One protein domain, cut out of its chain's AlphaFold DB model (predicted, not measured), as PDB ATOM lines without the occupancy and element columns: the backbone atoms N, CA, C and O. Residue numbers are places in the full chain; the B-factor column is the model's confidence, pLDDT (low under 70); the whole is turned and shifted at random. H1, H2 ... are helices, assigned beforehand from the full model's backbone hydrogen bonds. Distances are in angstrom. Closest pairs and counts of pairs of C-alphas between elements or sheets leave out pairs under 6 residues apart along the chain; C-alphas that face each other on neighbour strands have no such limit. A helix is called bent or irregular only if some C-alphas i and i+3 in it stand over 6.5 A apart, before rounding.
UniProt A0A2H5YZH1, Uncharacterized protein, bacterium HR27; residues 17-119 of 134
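AT A GLANCE: This is residues 17 to 119 of the 134 residues of an uncharacterized protein of bacterium HR27 (UniProt A0A2H5YZH1). What does the model look like? A long helical hairpin of H1 and H2 makes one end of a rod, and H2 leads into a loose head of the shorter helices H3 to H6. In the head, H4 lies across the far end, H5 makes a corner with it, and H6 packs on it. What is it made of? The printed part has 103 residues with six named helices, H1 to H6 in chain order, and no named strand: the class is all helix. It is loose, with a radius of gyration of the C-alphas of 17.2 A and spans of 56 by 24 by 22 A.

HOW THE PARTS SIT: How are the first helices placed? H1, residues 17 to 32, and H2, residues 42 to 64, form a helical hairpin and touch at a shallow tilt of 28 degrees, opposite ways; their closest C-alphas, of Glu 31 and Ala 45, are 5.5 A apart. H2 is irregular, C-alphas 56 and 59 being 7.1 A apart, with a kink of 41 degrees near residue 57. How do the others stand? H4, residues 74 to 86, and H5, residues 88 to 98, touch only at the corner, with residues 83 to 85 of H4 alone; the closest C-alphas are those of Thr 84 and Ala 91, 5.3 A. H6, residues 110 to 117, touches H4, the closest C-alphas being those of Phe 80 and Ala 117, 4.4 A, at a steep tilt of 54 degrees, the same way. H3, residues 67 to 70, only just touches H2, only at the corner, with 3 pairs of C-alphas within 8 A and residues 59 to 63 of H2 alone; the closest are Asp 62 and Leu 68, 5.0 A. What of the backbones? Every O i to N i+4 pair is within hydrogen-bond range in H1, H4, H5 and H6, and 17 of 19 in H2; H3 is too short for such a pair.

IN THESE COORDINATES: Where do the elements begin and end? C-alpha 17 of H1 is at (-12.689, -42.060, 25.249), and C-alpha 117 of H6 at (-34.561, -57.412, 38.361). How long are they? From first to last C-alpha, H1 is 22.5 A, H2 32.3 A, H4 18.5 A and H5 15.2 A.

THE WHOLE: How large is it? The two C-alphas farthest apart, of Ala 38 and Glu 86, are 56.9 A apart. Is it whole and sure? The printed part has no cut, and the link from H5 to H6 is long. The pLDDT is under 70 at residues 17 to 20 and 37 to 40.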
ATOM      1  N   GLY A  17     -14.155 -42.087  25.370       55.22
ATOM      2  CA  GLY A  17     -12.689 -42.060  25.249       55.22
ATOM      3  C   GLY A  17     -11.999 -40.869  25.934       55.22
ATOM      4  O   GLY A  17     -10.944 -41.033  26.543       55.22
ATOM      5  N   MET A  18     -12.595 -39.673  25.889       60.38
ATOM      6  CA  MET A  18     -11.984 -38.466  26.466       60.38
ATOM      7  C   MET A  18     -12.192 -38.359  27.986       60.38
ATOM      8  O   MET A  18     -11.277 -37.957  28.707       60.38
ATOM      9  N   GLY A  19     -13.372 -38.749  28.484       63.34
ATOM     10  CA  GLY A  19     -13.671 -38.760  29.921       63.34
ATOM     11  C   GLY A  19     -12.824 -39.786  30.675       63.34
ATOM     12  O   GLY A  19     -12.263 -39.475  31.729       63.34
ATOM     13  N   ASP A  20     -12.658 -40.972  30.092       67.44
ATOM     14  CA  ASP A  20     -11.850 -42.046  30.667       67.44
ATOM     15  C   ASP A  20     -10.358 -41.677  30.684       67.44
ATOM     16  O   ASP A  20      -9.660 -41.963  31.661       67.44
ATOM     17  N   ALA A  21      -9.867 -40.967  29.658       72.12
ATOM     18  CA  ALA A  21      -8.484 -40.491  29.594       72.12
ATOM     19  C   ALA A  21      -8.167 -39.441  30.674       72.12
ATOM     20  O   ALA A  21      -7.170 -39.574  31.385       72.12
ATOM     21  N   ALA A  22      -9.021 -38.424  30.846       76.12
ATOM     22  CA  ALA A  22      -8.826 -37.392  31.868       76.12
ATOM     23  C   ALA A  22      -8.885 -37.974  33.294       76.12
ATOM     24  O   ALA A  22      -8.065 -37.634  34.150       76.12
ATOM     25  N   ARG A  23      -9.816 -38.904  33.539       80.81
ATOM     26  CA  ARG A  23      -9.938 -39.623  34.813       80.81
ATOM     27  C   ARG A  23      -8.722 -40.503  35.084       80.81
ATOM     28  O   ARG A  23      -8.163 -40.448  36.176       80.81
ATOM     29  N   SER A  24      -8.268 -41.242  34.075       81.38
ATOM     30  CA  SER A  24      -7.061 -42.066  34.157       81.38
ATOM     31  C   SER A  24      -5.818 -41.227  34.454       81.38
ATOM     32  O   SER A  24      -5.003 -41.621  35.284       81.38
ATOM     33  N   ALA A  25      -5.678 -40.052  33.832       81.75
ATOM     34  CA  ALA A  25      -4.577 -39.133  34.111       81.75
ATOM     35  C   ALA A  25      -4.615 -38.628  35.560       81.75
ATOM     36  O   ALA A  25      -3.589 -38.615  36.239       81.75
ATOM     37  N   ARG A  26      -5.805 -38.280  36.067       83.81
ATOM     38  CA  ARG A  26      -5.984 -37.897  37.471       83.81
ATOM     39  C   ARG A  26      -5.597 -39.028  38.429       83.81
ATOM     40  O   ARG A  26      -4.843 -38.778  39.361       83.81
ATOM     41  N   MET A  27      -6.066 -40.255  38.191       87.38
ATOM     42  CA  MET A  27      -5.718 -41.417  39.022       87.38
ATOM     43  C   MET A  27      -4.209 -41.676  39.042       87.38
ATOM     44  O   MET A  27      -3.656 -41.974  40.095       87.38
ATOM     45  N   LEU A  28      -3.533 -41.523  37.899       86.19
ATOM     46  CA  LEU A  28      -2.081 -41.669  37.820       86.19
ATOM     47  C   LEU A  28      -1.363 -40.621  38.679       86.19
ATOM     48  O   LEU A  28      -0.473 -40.972  39.445       86.19
ATOM     49  N   VAL A  29      -1.760 -39.348  38.581       87.31
ATOM     50  CA  VAL A  29      -1.175 -38.271  39.397       87.31
ATOM     51  C   VAL A  29      -1.411 -38.520  40.888       87.31
ATOM     52  O   VAL A  29      -0.490 -38.340  41.679       87.31
ATOM     53  N   GLU A  30      -2.611 -38.965  41.269       87.50
ATOM     54  CA  GLU A  30      -2.942 -39.307  42.659       87.50
ATOM     55  C   GLU A  30      -2.039 -40.426  43.203       87.50
ATOM     56  O   GLU A  30      -1.500 -40.282  44.295       87.50
ATOM     57  N   GLU A  31      -1.814 -41.506  42.447       86.62
ATOM     58  CA  GLU A  31      -0.933 -42.596  42.891       86.62
ATOM     59  C   GLU A  31       0.540 -42.179  42.930       86.62
ATOM     60  O   GLU A  31       1.252 -42.521  43.875       86.62
ATOM     61  N   LEU A  32       1.009 -41.399  41.953       85.62
ATOM     62  CA  LEU A  32       2.385 -40.892  41.944       85.62
ATOM     63  C   LEU A  32       2.657 -39.934  43.109       85.62
ATOM     64  O   LEU A  32       3.751 -39.956  43.665       85.62
ATOM     65  N   ALA A  33       1.661 -39.150  43.533       85.88
ATOM     66  CA  ALA A  33       1.777 -38.264  44.691       85.88
ATOM     67  C   ALA A  33       1.966 -39.015  46.025       85.88
ATOM     68  O   ALA A  33       2.369 -38.407  47.013       85.88
ATOM     69  N   THR A  34       1.692 -40.326  46.072       82.75
ATOM     70  CA  THR A  34       1.874 -41.155  47.280       82.75
ATOM     71  C   THR A  34       3.292 -41.703  47.445       82.75
ATOM     72  O   THR A  34       3.583 -42.331  48.462       82.75
ATOM     73  N   VAL A  35       4.170 -41.507  46.456       81.81
ATOM     74  CA  VAL A  35       5.516 -42.086  46.441       81.81
ATOM     75  C   VAL A  35       6.568 -41.023  46.714       81.81
ATOM     76  O   VAL A  35       6.554 -39.952  46.113       81.81
ATOM     77  N   ASP A  36       7.514 -41.352  47.594       78.25
ATOM     78  CA  ASP A  36       8.732 -40.568  47.771       78.25
ATOM     79  C   ASP A  36       9.650 -40.774  46.548       78.25
ATOM     80  O   ASP A  36      10.072 -41.913  46.309       78.25
ATOM     81  N   PRO A  37       9.998 -39.710  45.796       68.62
ATOM     82  CA  PRO A  37      10.905 -39.781  44.649       68.62
ATOM     83  C   PRO A  37      12.276 -40.399  44.961       68.62
ATOM     84  O   PRO A  37      12.944 -40.884  44.049       68.62
ATOM     85  N   ALA A  38      12.711 -40.377  46.225       69.88
ATOM     86  CA  ALA A  38      13.973 -40.967  46.671       69.88
ATOM     87  C   ALA A  38      13.899 -42.493  46.854       69.88
ATOM     88  O   ALA A  38      14.928 -43.168  46.922       69.88
ATOM     89  N   THR A  39      12.692 -43.052  46.926       65.81
ATOM     90  CA  THR A  39      12.464 -44.493  47.024       65.81
ATOM     91  C   THR A  39      12.084 -45.012  45.642       65.81
ATOM     92  O   THR A  39      11.202 -44.463  44.989       65.81
ATOM     93  N   SER A  40      12.723 -46.081  45.162       65.19
ATOM     94  CA  SER A  40      12.419 -46.727  43.869       65.19
ATOM     95  C   SER A  40      11.042 -47.433  43.866       65.19
ATOM     96  O   SER A  40      10.894 -48.538  43.352       65.19
ATOM     97  N   ALA A  41      10.023 -46.823  44.475       81.12
ATOM     98  CA  ALA A  41       8.658 -47.318  44.626       81.12
ATOM     99  C   ALA A  41       7.727 -46.876  43.477       81.12
ATOM    100  O   ALA A  41       6.516 -47.093  43.543       81.12
ATOM    101  N   LEU A  42       8.285 -46.302  42.403       82.75
ATOM    102  CA  LEU A  42       7.545 -45.927  41.196       82.75
ATOM    103  C   LEU A  42       6.781 -47.120  40.599       82.75
ATOM    104  O   LEU A  42       5.595 -46.995  40.305       82.75
ATOM    105  N   ASP A  43       7.422 -48.286  40.496       83.31
ATOM    106  CA  ASP A  43       6.788 -49.497  39.956       83.31
ATOM    107  C   ASP A  43       5.570 -49.928  40.785       83.31
ATOM    108  O   ASP A  43       4.556 -50.360  40.238       83.31
ATOM    109  N   GLN A  44       5.625 -49.744  42.109       85.50
ATOM    110  CA  GLN A  44       4.504 -50.058  42.994       85.50
ATOM    111  C   GLN A  44       3.343 -49.073  42.813       85.50
ATOM    112  O   GLN A  44       2.187 -49.497  42.805       85.50
ATOM    113  N   ALA A  45       3.618 -47.774  42.638       86.12
ATOM    114  CA  ALA A  45       2.575 -46.799  42.312       86.12
ATOM    115  C   ALA A  45       1.938 -47.074  40.950       86.12
ATOM    116  O   ALA A  45       0.718 -47.014  40.824       86.12
ATOM    117  N   LEU A  46       2.739 -47.429  39.944       87.81
ATOM    118  CA  LEU A  46       2.221 -47.795  38.627       87.81
ATOM    119  C   LEU A  46       1.359 -49.062  38.686       87.81
ATOM    120  O   LEU A  46       0.319 -49.111  38.031       87.81
ATOM    121  N   ALA A  47       1.736 -50.052  39.501       89.25
ATOM    122  CA  ALA A  47       0.930 -51.250  39.721       89.25
ATOM    123  C   ALA A  47      -0.415 -50.930  40.397       89.25
ATOM    124  O   ALA A  47      -1.457 -51.406  39.940       89.25
ATOM    125  N   ARG A  48      -0.423 -50.079  41.435       89.50
ATOM    126  CA  ARG A  48      -1.667 -49.620  42.085       89.50
ATOM    127  C   ARG A  48      -2.556 -48.833  41.132       89.50
ATOM    128  O   ARG A  48      -3.758 -49.081  41.069       89.50
ATOM    129  N   TYR A  49      -1.961 -47.929  40.356       87.75
ATOM    130  CA  TYR A  49      -2.663 -47.183  39.320       87.75
ATOM    131  C   TYR A  49      -3.322 -48.121  38.301       87.75
ATOM    132  O   TYR A  49      -4.504 -47.958  38.004       87.75
ATOM    133  N   ALA A  50      -2.582 -49.112  37.792       87.75
ATOM    134  CA  ALA A  50      -3.105 -50.067  36.822       87.75
ATOM    135  C   ALA A  50      -4.298 -50.847  37.390       87.75
ATOM    136  O   ALA A  50      -5.346 -50.889  36.751       87.75
ATOM    137  N   ALA A  51      -4.177 -51.367  38.616       90.88
ATOM    138  CA  ALA A  51      -5.267 -52.067  39.290       90.88
ATOM    139  C   ALA A  51      -6.507 -51.171  39.458       90.88
ATOM    140  O   ALA A  51      -7.607 -51.561  39.074       90.88
ATOM    141  N   ARG A  52      -6.325 -49.936  39.947       90.44
ATOM    142  CA  ARG A  52      -7.421 -48.977  40.159       90.44
ATOM    143  C   ARG A  52      -8.120 -48.585  38.857       90.44
ATOM    144  O   ARG A  52      -9.346 -48.509  38.823       90.44
ATOM    145  N   ARG A  53      -7.356 -48.336  37.791       89.00
ATOM    146  CA  ARG A  53      -7.896 -48.026  36.461       89.00
ATOM    147  C   ARG A  53      -8.699 -49.205  35.920       89.00
ATOM    148  O   ARG A  53      -9.793 -49.013  35.399       89.00
ATOM    149  N   ASP A  54      -8.153 -50.411  36.020       89.75
ATOM    150  CA  ASP A  54      -8.811 -51.604  35.499       89.75
ATOM    151  C   ASP A  54     -10.117 -51.878  36.261       89.75
ATOM    152  O   ASP A  54     -11.128 -52.182  35.632       89.75
ATOM    153  N   ASP A  55     -10.139 -51.669  37.581       89.62
ATOM    154  CA  ASP A  55     -11.343 -51.787  38.409       89.62
ATOM    155  C   ASP A  55     -12.454 -50.789  38.051       89.62
ATOM    156  O   ASP A  55     -13.634 -51.169  38.049       89.62
ATOM    157  N   ASP A  56     -12.078 -49.544  37.744       88.25
ATOM    158  CA  ASP A  56     -12.990 -48.463  37.347       88.25
ATOM    159  C   ASP A  56     -13.597 -48.730  35.959       88.25
ATOM    160  O   ASP A  56     -14.808 -48.614  35.765       88.25
ATOM    161  N   LEU A  57     -12.781 -49.194  35.004       88.19
ATOM    162  CA  LEU A  57     -13.209 -49.449  33.624       88.19
ATOM    163  C   LEU A  57     -13.950 -50.781  33.442       88.19
ATOM    164  O   LEU A  57     -14.761 -50.921  32.518       88.19
ATOM    165  N   ARG A  58     -13.675 -51.778  34.292       92.12
ATOM    166  CA  ARG A  58     -14.191 -53.149  34.152       92.12
ATOM    167  C   ARG A  58     -15.713 -53.243  33.986       92.12
ATOM    168  O   ARG A  58     -16.133 -53.962  33.079       92.12
ATOM    169  N   PRO A  59     -16.558 -52.556  34.781       92.44
ATOM    170  CA  PRO A  59     -18.002 -52.753  34.695       92.44
ATOM    171  C   PRO A  59     -18.576 -52.248  33.363       92.44
ATOM    172  O   PRO A  59     -19.394 -52.927  32.744       92.44
ATOM    173  N   MET A  60     -18.101 -51.096  32.867       91.56
ATOM    174  CA  MET A  60     -18.495 -50.597  31.542       91.56
ATOM    175  C   MET A  60     -17.925 -51.451  30.415       91.56
ATOM    176  O   MET A  60     -18.612 -51.672  29.421       91.56
ATOM    177  N   TYR A  61     -16.702 -51.968  30.557       89.12
ATOM    178  CA  TYR A  61     -16.142 -52.904  29.586       89.12
ATOM    179  C   TYR A  61     -16.988 -54.174  29.466       89.12
ATOM    180  O   TYR A  61     -17.366 -54.555  28.360       89.12
ATOM    181  N   ASP A  62     -17.336 -54.805  30.587       92.88
ATOM    182  CA  ASP A  62     -18.144 -56.024  30.575       92.88
ATOM    183  C   ASP A  62     -19.558 -55.762  30.036       92.88
ATOM    184  O   ASP A  62     -20.102 -56.596  29.312       92.88
ATOM    185  N   PHE A  63     -20.143 -54.597  30.327       91.31
ATOM    186  CA  PHE A  63     -21.430 -54.193  29.759       91.31
ATOM    187  C   PHE A  63     -21.360 -53.990  28.237       91.31
ATOM    188  O   PHE A  63     -22.135 -54.592  27.497       91.31
ATOM    189  N   THR A  64     -20.411 -53.181  27.759       88.19
ATOM    190  CA  THR A  64     -20.292 -52.807  26.335       88.19
ATOM    191  C   THR A  64     -19.851 -53.962  25.438       88.19
ATOM    192  O   THR A  64     -20.223 -54.002  24.272       88.19
ATOM    193  N   THR A  65     -19.112 -54.933  25.978       90.31
ATOM    194  CA  THR A  65     -18.715 -56.157  25.256       90.31
ATOM    195  C   THR A  65     -19.729 -57.295  25.385       90.31
ATOM    196  O   THR A  65     -19.440 -58.421  24.988       90.31
ATOM    197  N   PHE A  66     -20.905 -57.040  25.971       91.06
ATOM    198  CA  PHE A  66     -21.943 -58.034  26.272       91.06
ATOM    199  C   PHE A  66     -21.522 -59.172  27.218       91.06
ATOM    200  O   PHE A  66     -22.350 -60.026  27.540       91.06
ATOM    201  N   ARG A  67     -20.292 -59.176  27.751       94.56
ATOM    202  CA  ARG A  67     -19.856 -60.151  28.762       94.56
ATOM    203  C   ARG A  67     -20.740 -60.149  29.996       94.56
ATOM    204  O   ARG A  67     -20.975 -61.206  30.569       94.56
ATOM    205  N   LEU A  68     -21.203 -58.980  30.432       93.00
ATOM    206  CA  LEU A  68     -22.083 -58.878  31.591       93.00
ATOM    207  C   LEU A  68     -23.425 -59.568  31.324       93.00
ATOM    208  O   LEU A  68     -23.905 -60.300  32.179       93.00
ATOM    209  N   ARG A  69     -23.988 -59.397  30.121       92.25
ATOM    210  CA  ARG A  69     -25.223 -60.077  29.710       92.25
ATOM    211  C   ARG A  69     -25.054 -61.594  29.702       92.25
ATOM    212  O   ARG A  69     -25.918 -62.292  30.200       92.25
ATOM    213  N   GLN A  70     -23.922 -62.098  29.213       95.62
ATOM    214  CA  GLN A  70     -23.636 -63.542  29.184       95.62
ATOM    215  C   GLN A  70     -23.502 -64.181  30.578       95.62
ATOM    216  O   GLN A  70     -23.586 -65.397  30.701       95.62
ATOM    217  N   GLN A  71     -23.267 -63.381  31.622       95.69
ATOM    218  CA  GLN A  71     -23.128 -63.850  33.006       95.69
ATOM    219  C   GLN A  71     -24.452 -63.839  33.784       95.69
ATOM    220  O   GLN A  71     -24.483 -64.257  34.939       95.69
ATOM    221  N   VAL A  72     -25.534 -63.344  33.180       94.94
ATOM    222  CA  VAL A  72     -26.850 -63.195  33.808       94.94
ATOM    223  C   VAL A  72     -27.860 -64.044  33.024       94.94
ATOM    224  O   VAL A  72     -27.842 -63.994  31.797       94.94
ATOM    225  N   PRO A  73     -28.750 -64.816  33.677       97.56
ATOM    226  CA  PRO A  73     -29.816 -65.527  32.970       97.56
ATOM    227  C   PRO A  73     -30.706 -64.573  32.159       97.56
ATOM    228  O   PRO A  73     -31.021 -63.480  32.633       97.56
ATOM    229  N   ASP A  74     -31.169 -64.998  30.978       96.19
ATOM    230  CA  ASP A  74     -31.945 -64.130  30.075       96.19
ATOM    231  C   ASP A  74     -33.194 -63.540  30.750       96.19
ATOM    232  O   ASP A  74     -33.435 -62.341  30.632       96.19
ATOM    233  N   GLU A  75     -33.925 -64.316  31.563       97.44
ATOM    234  CA  GLU A  75     -35.113 -63.811  32.275       97.44
ATOM    235  C   GLU A  75     -34.796 -62.660  33.248       97.44
ATOM    236  O   GLU A  75     -35.612 -61.759  33.457       97.44
ATOM    237  N   VAL A  76     -33.605 -62.683  33.857       97.94
ATOM    238  CA  VAL A  76     -33.163 -61.666  34.816       97.94
ATOM    239  C   VAL A  76     -32.800 -60.404  34.048       97.94
ATOM    240  O   VAL A  76     -33.186 -59.302  34.442       97.94
ATOM    241  N   TRP A  77     -32.114 -60.565  32.916       96.94
ATOM    242  CA  TRP A  77     -31.780 -59.460  32.027       96.94
ATOM    243  C   TRP A  77     -33.034 -58.783  31.458       96.94
ATOM    244  O   TRP A  77     -33.163 -57.562  31.533       96.94
ATOM    245  N   GLU A  78     -33.990 -59.564  30.953       97.75
ATOM    246  CA  GLU A  78     -35.261 -59.065  30.418       97.75
ATOM    247  C   GLU A  78     -36.063 -58.301  31.473       97.75
ATOM    248  O   GLU A  78     -36.589 -57.221  31.199       97.75
ATOM    249  N   ARG A  79     -36.114 -58.813  32.708       98.19
ATOM    250  CA  ARG A  79     -36.801 -58.145  33.819       98.19
ATOM    251  C   ARG A  79     -36.109 -56.845  34.221       98.19
ATOM    252  O   ARG A  79     -36.781 -55.849  34.482       98.19
ATOM    253  N   PHE A  80     -34.778 -56.822  34.222       97.62
ATOM    254  CA  PHE A  80     -34.000 -55.605  34.443       97.62
ATOM    255  C   PHE A  80     -34.240 -54.550  33.348       97.62
ATOM    256  O   PHE A  80     -34.404 -53.364  33.657       97.62
ATOM    257  N   GLU A  81     -34.317 -54.953  32.077       97.06
ATOM    258  CA  GLU A  81     -34.644 -54.059  30.958       97.06
ATOM    259  C   GLU A  81     -36.098 -53.571  30.995       97.06
ATOM    260  O   GLU A  81     -36.355 -52.392  30.741       97.06
ATOM    261  N   ALA A  82     -37.054 -54.443  31.324       97.56
ATOM    262  CA  ALA A  82     -38.455 -54.074  31.515       97.56
ATOM    263  C   ALA A  82     -38.592 -53.031  32.626       97.56
ATOM    264  O   ALA A  82     -39.094 -51.935  32.383       97.56
ATOM    265  N   ARG A  83     -38.008 -53.304  33.796       96.69
ATOM    266  CA  ARG A  83     -38.016 -52.364  34.913       96.69
ATOM    267  C   ARG A  83     -37.340 -51.040  34.567       96.69
ATOM    268  O   ARG A  83     -37.839 -49.990  34.945       96.69
ATOM    269  N   THR A  84     -36.232 -51.062  33.827       96.12
ATOM    270  CA  THR A  84     -35.558 -49.831  33.380       96.12
ATOM    271  C   THR A  84     -36.487 -48.927  32.558       96.12
ATOM    272  O   THR A  84     -36.364 -47.708  32.634       96.12
ATOM    273  N   ARG A  85     -37.411 -49.497  31.774       96.12
ATOM    274  CA  ARG A  85     -38.398 -48.722  31.002       96.12
ATOM    275  C   ARG A  85     -39.517 -48.148  31.874       96.12
ATOM    276  O   ARG A  85     -40.083 -47.120  31.516       96.12
ATOM    277  N   GLU A  86     -39.831 -48.804  32.986       95.88
ATOM    278  CA  GLU A  86     -40.957 -48.474  33.870       95.88
ATOM    279  C   GLU A  86     -40.569 -47.578  35.055       95.88
ATOM    280  O   GLU A  86     -41.405 -46.829  35.551       95.88
ATOM    281  N   ASP A  87     -39.314 -47.647  35.502       95.75
ATOM    282  CA  ASP A  87     -38.777 -46.941  36.667       95.75
ATOM    283  C   ASP A  87     -37.818 -45.817  36.213       95.75
ATOM    284  O   ASP A  87     -36.642 -46.076  35.913       95.75
ATOM    285  N   PRO A  88     -38.277 -44.548  36.171       93.62
ATOM    286  CA  PRO A  88     -37.445 -43.422  35.748       93.62
ATOM    287  C   PRO A  88     -36.205 -43.214  36.622       93.62
ATOM    288  O   PRO A  88     -35.201 -42.692  36.135       93.62
ATOM    289  N   ALA A  89     -36.241 -43.622  37.896       94.12
ATOM    290  CA  ALA A  89     -35.087 -43.508  38.779       94.12
ATOM    291  C   ALA A  89     -33.992 -44.499  38.365       94.12
ATOM    292  O   ALA A  89     -32.817 -44.127  38.313       94.12
ATOM    293  N   LEU A  90     -34.363 -45.733  38.004       95.31
ATOM    294  CA  LEU A  90     -33.411 -46.716  37.483       95.31
ATOM    295  C   LEU A  90     -32.830 -46.278  36.132       95.31
ATOM    296  O   LEU A  90     -31.624 -46.406  35.908       95.31
ATOM    297  N   ALA A  91     -33.661 -45.717  35.251       95.00
ATOM    298  CA  ALA A  91     -33.205 -45.159  33.981       95.00
ATOM    299  C   ALA A  91     -32.180 -44.028  34.188       95.00
ATOM    300  O   ALA A  91     -31.101 -44.052  33.590       95.00
ATOM    301  N   ALA A  92     -32.469 -43.078  35.084       93.56
ATOM    302  CA  ALA A  92     -31.549 -41.995  35.424       93.56
ATOM    303  C   ALA A  92     -30.235 -42.521  36.026       93.56
ATOM    304  O   ALA A  92     -29.156 -42.069  35.642       93.56
ATOM    305  N   LEU A  93     -30.309 -43.521  36.913       94.31
ATOM    306  CA  LEU A  93     -29.135 -44.150  37.518       94.31
ATOM    307  C   LEU A  93     -28.238 -44.815  36.461       94.31
ATOM    308  O   LEU A  93     -27.018 -44.657  36.490       94.31
ATOM    309  N   ARG A  94     -28.832 -45.509  35.483       93.75
ATOM    310  CA  ARG A  94     -28.103 -46.106  34.354       93.75
ATOM    311  C   ARG A  94     -27.394 -45.062  33.505       93.75
ATOM    312  O   ARG A  94     -26.238 -45.282  33.150       93.75
ATOM    313  N   VAL A  95     -28.060 -43.948  33.194       92.00
ATOM    314  CA  VAL A  95     -27.452 -42.837  32.445       92.00
ATOM    315  C   VAL A  95     -26.294 -42.239  33.240       92.00
ATOM    316  O   VAL A  95     -25.203 -42.096  32.697       92.00
ATOM    317  N   ALA A  96     -26.487 -41.973  34.537       91.25
ATOM    318  CA  ALA A  96     -25.439 -41.458  35.417       91.25
ATOM    319  C   ALA A  96     -24.213 -42.389  35.471       91.25
ATOM    320  O   ALA A  96     -23.076 -41.919  35.427       91.25
ATOM    321  N   ALA A  97     -24.435 -43.705  35.519       91.75
ATOM    322  CA  ALA A  97     -23.376 -44.708  35.459       91.75
ATOM    323  C   ALA A  97     -22.675 -44.734  34.089       91.75
ATOM    324  O   ALA A  97     -21.450 -44.767  34.034       91.75
ATOM    325  N   MET A  98     -23.423 -44.659  32.981       90.00
ATOM    326  CA  MET A  98     -22.852 -44.632  31.625       90.00
ATOM    327  C   MET A  98     -21.973 -43.406  31.381       90.00
ATOM    328  O   MET A  98     -20.972 -43.501  30.682       90.00
ATOM    329  N   VAL A  99     -22.300 -42.254  31.963       87.06
ATOM    330  CA  VAL A  99     -21.457 -41.050  31.842       87.06
ATOM    331  C   VAL A  99     -20.386 -40.960  32.937       87.06
ATOM    332  O   VAL A  99     -19.716 -39.936  33.055       87.06
ATOM    333  N   HIS A 100     -20.217 -42.013  33.752       87.12
ATOM    334  CA  HIS A 100     -19.331 -42.041  34.920       87.12
ATOM    335  C   HIS A 100     -19.532 -40.845  35.888       87.12
ATOM    336  O   HIS A 100     -18.576 -40.376  36.522       87.12
ATOM    337  N   ALA A 101     -20.767 -40.337  36.011       88.88
ATOM    338  CA  ALA A 101     -21.157 -39.399  37.072       88.88
ATOM    339  C   ALA A 101     -21.284 -40.115  38.427       88.88
ATOM    340  O   ALA A 101     -21.034 -39.531  39.477       88.88
ATOM    341  N   ILE A 102     -21.613 -41.406  38.380       90.19
ATOM    342  CA  ILE A 102     -21.460 -42.368  39.473       90.19
ATOM    343  C   ILE A 102     -20.609 -43.540  38.987       90.19
ATOM    344  O   ILE A 102     -20.481 -43.760  37.780       90.19
ATOM    345  N   HIS A 103     -20.037 -44.308  39.913       90.62
ATOM    346  CA  HIS A 103     -19.233 -45.465  39.535       90.62
ATOM    347  C   HIS A 103     -20.104 -46.523  38.824       90.62
ATOM    348  O   HIS A 103     -21.130 -46.929  39.378       90.62
ATOM    349  N   PRO A 104     -19.714 -47.036  37.644       92.12
ATOM    350  CA  PRO A 104     -20.554 -47.943  36.864       92.12
ATOM    351  C   PRO A 104     -20.966 -49.229  37.583       92.12
ATOM    352  O   PRO A 104     -22.062 -49.731  37.349       92.12
ATOM    353  N   ARG A 105     -20.139 -49.738  38.510       93.25
ATOM    354  CA  ARG A 105     -20.434 -50.938  39.326       93.25
ATOM    355  C   ARG A 105     -21.688 -50.803  40.200       93.25
ATOM    356  O   ARG A 105     -22.228 -51.811  40.624       93.25
ATOM    357  N   VAL A 106     -22.178 -49.583  40.434       92.94
ATOM    358  CA  VAL A 106     -23.448 -49.327  41.143       92.94
ATOM    359  C   VAL A 106     -24.651 -49.903  40.380       92.94
ATOM    360  O   VAL A 106     -25.687 -50.200  40.979       92.94
ATOM    361  N   VAL A 107     -24.495 -50.088  39.065       95.00
ATOM    362  CA  VAL A 107     -25.525 -50.585  38.149       95.00
ATOM    363  C   VAL A 107     -25.064 -51.835  37.400       95.00
ATOM    364  O   VAL A 107     -25.790 -52.821  37.341       95.00
ATOM    365  N   TYR A 108     -23.867 -51.798  36.815       94.88
ATOM    366  CA  TYR A 108     -23.372 -52.796  35.871       94.88
ATOM    367  C   TYR A 108     -22.522 -53.868  36.562       94.88
ATOM    368  O   TYR A 108     -21.324 -53.989  36.324       94.88
ATOM    369  N   SER A 109     -23.155 -54.661  37.423       95.12
ATOM    370  CA  SER A 109     -22.604 -55.917  37.943       95.12
ATOM    371  C   SER A 109     -23.697 -56.985  37.991       95.12
ATOM    372  O   SER A 109     -24.883 -56.659  38.004       95.12
ATOM    373  N   VAL A 110     -23.307 -58.263  38.010       96.06
ATOM    374  CA  VAL A 110     -24.256 -59.393  38.066       96.06
ATOM    375  C   VAL A 110     -25.180 -59.270  39.278       96.06
ATOM    376  O   VAL A 110     -26.397 -59.387  39.145       96.06
ATOM    377  N   GLU A 111     -24.608 -58.963  40.443       96.06
ATOM    378  CA  GLU A 111     -25.333 -58.750  41.696       96.06
ATOM    379  C   GLU A 111     -26.376 -57.635  41.562       96.06
ATOM    380  O   GLU A 111     -27.566 -57.872  41.753       96.06
ATOM    381  N   ARG A 112     -25.959 -56.437  41.132       96.06
ATOM    382  CA  ARG A 112     -26.848 -55.270  41.049       96.06
ATOM    383  C   ARG A 112     -27.948 -55.460  40.010       96.06
ATOM    384  O   ARG A 112     -29.092 -55.094  40.261       96.06
ATOM    385  N   ILE A 113     -27.636 -56.068  38.865       97.06
ATOM    386  CA  ILE A 113     -28.643 -56.409  37.853       97.06
ATOM    387  C   ILE A 113     -29.675 -57.380  38.429       97.06
ATOM    388  O   ILE A 113     -30.872 -57.165  38.250       97.06
ATOM    389  N   THR A 114     -29.225 -58.404  39.155       97.25
ATOM    390  CA  THR A 114     -30.109 -59.397  39.782       97.25
ATOM    391  C   THR A 114     -31.015 -58.752  40.831       97.25
ATOM    392  O   THR A 114     -32.223 -58.979  40.829       97.25
ATOM    393  N   GLU A 115     -30.467 -57.885  41.681       96.75
ATOM    394  CA  GLU A 115     -31.235 -57.121  42.669       96.75
ATOM    395  C   GLU A 115     -32.287 -56.218  42.015       96.75
ATOM    396  O   GLU A 115     -33.454 -56.210  42.415       96.75
ATOM    397  N   PHE A 116     -31.902 -55.455  40.987       97.19
ATOM    398  CA  PHE A 116     -32.837 -54.581  40.288       97.19
ATOM    399  C   PHE A 116     -33.917 -55.377  39.558       97.19
ATOM    400  O   PHE A 116     -35.087 -54.998  39.623       97.19
ATOM    401  N   ALA A 117     -33.575 -56.501  38.931       97.06
ATOM    402  CA  ALA A 117     -34.561 -57.412  38.361       97.06
ATOM    403  C   ALA A 117     -35.533 -57.938  39.433       97.06
ATOM    404  O   ALA A 117     -36.734 -58.023  39.188       97.06
ATOM    405  N   ALA A 118     -35.050 -58.227  40.642       96.88
ATOM    406  CA  ALA A 118     -35.864 -58.704  41.761       96.88
ATOM    407  C   ALA A 118     -36.727 -57.619  42.442       96.88
ATOM    408  O   ALA A 118     -37.484 -57.936  43.357       96.88
ATOM    409  N   GLY A 119     -36.644 -56.354  42.015       94.62
ATOM    410  CA  GLY A 119     -37.451 -55.268  42.584       94.62
ATOM    411  C   GLY A 119     -36.763 -54.463  43.694       94.62
ATOM    412  O   GLY A 119     -37.423 -53.655  44.341       94.62
TER     413      GLY A 119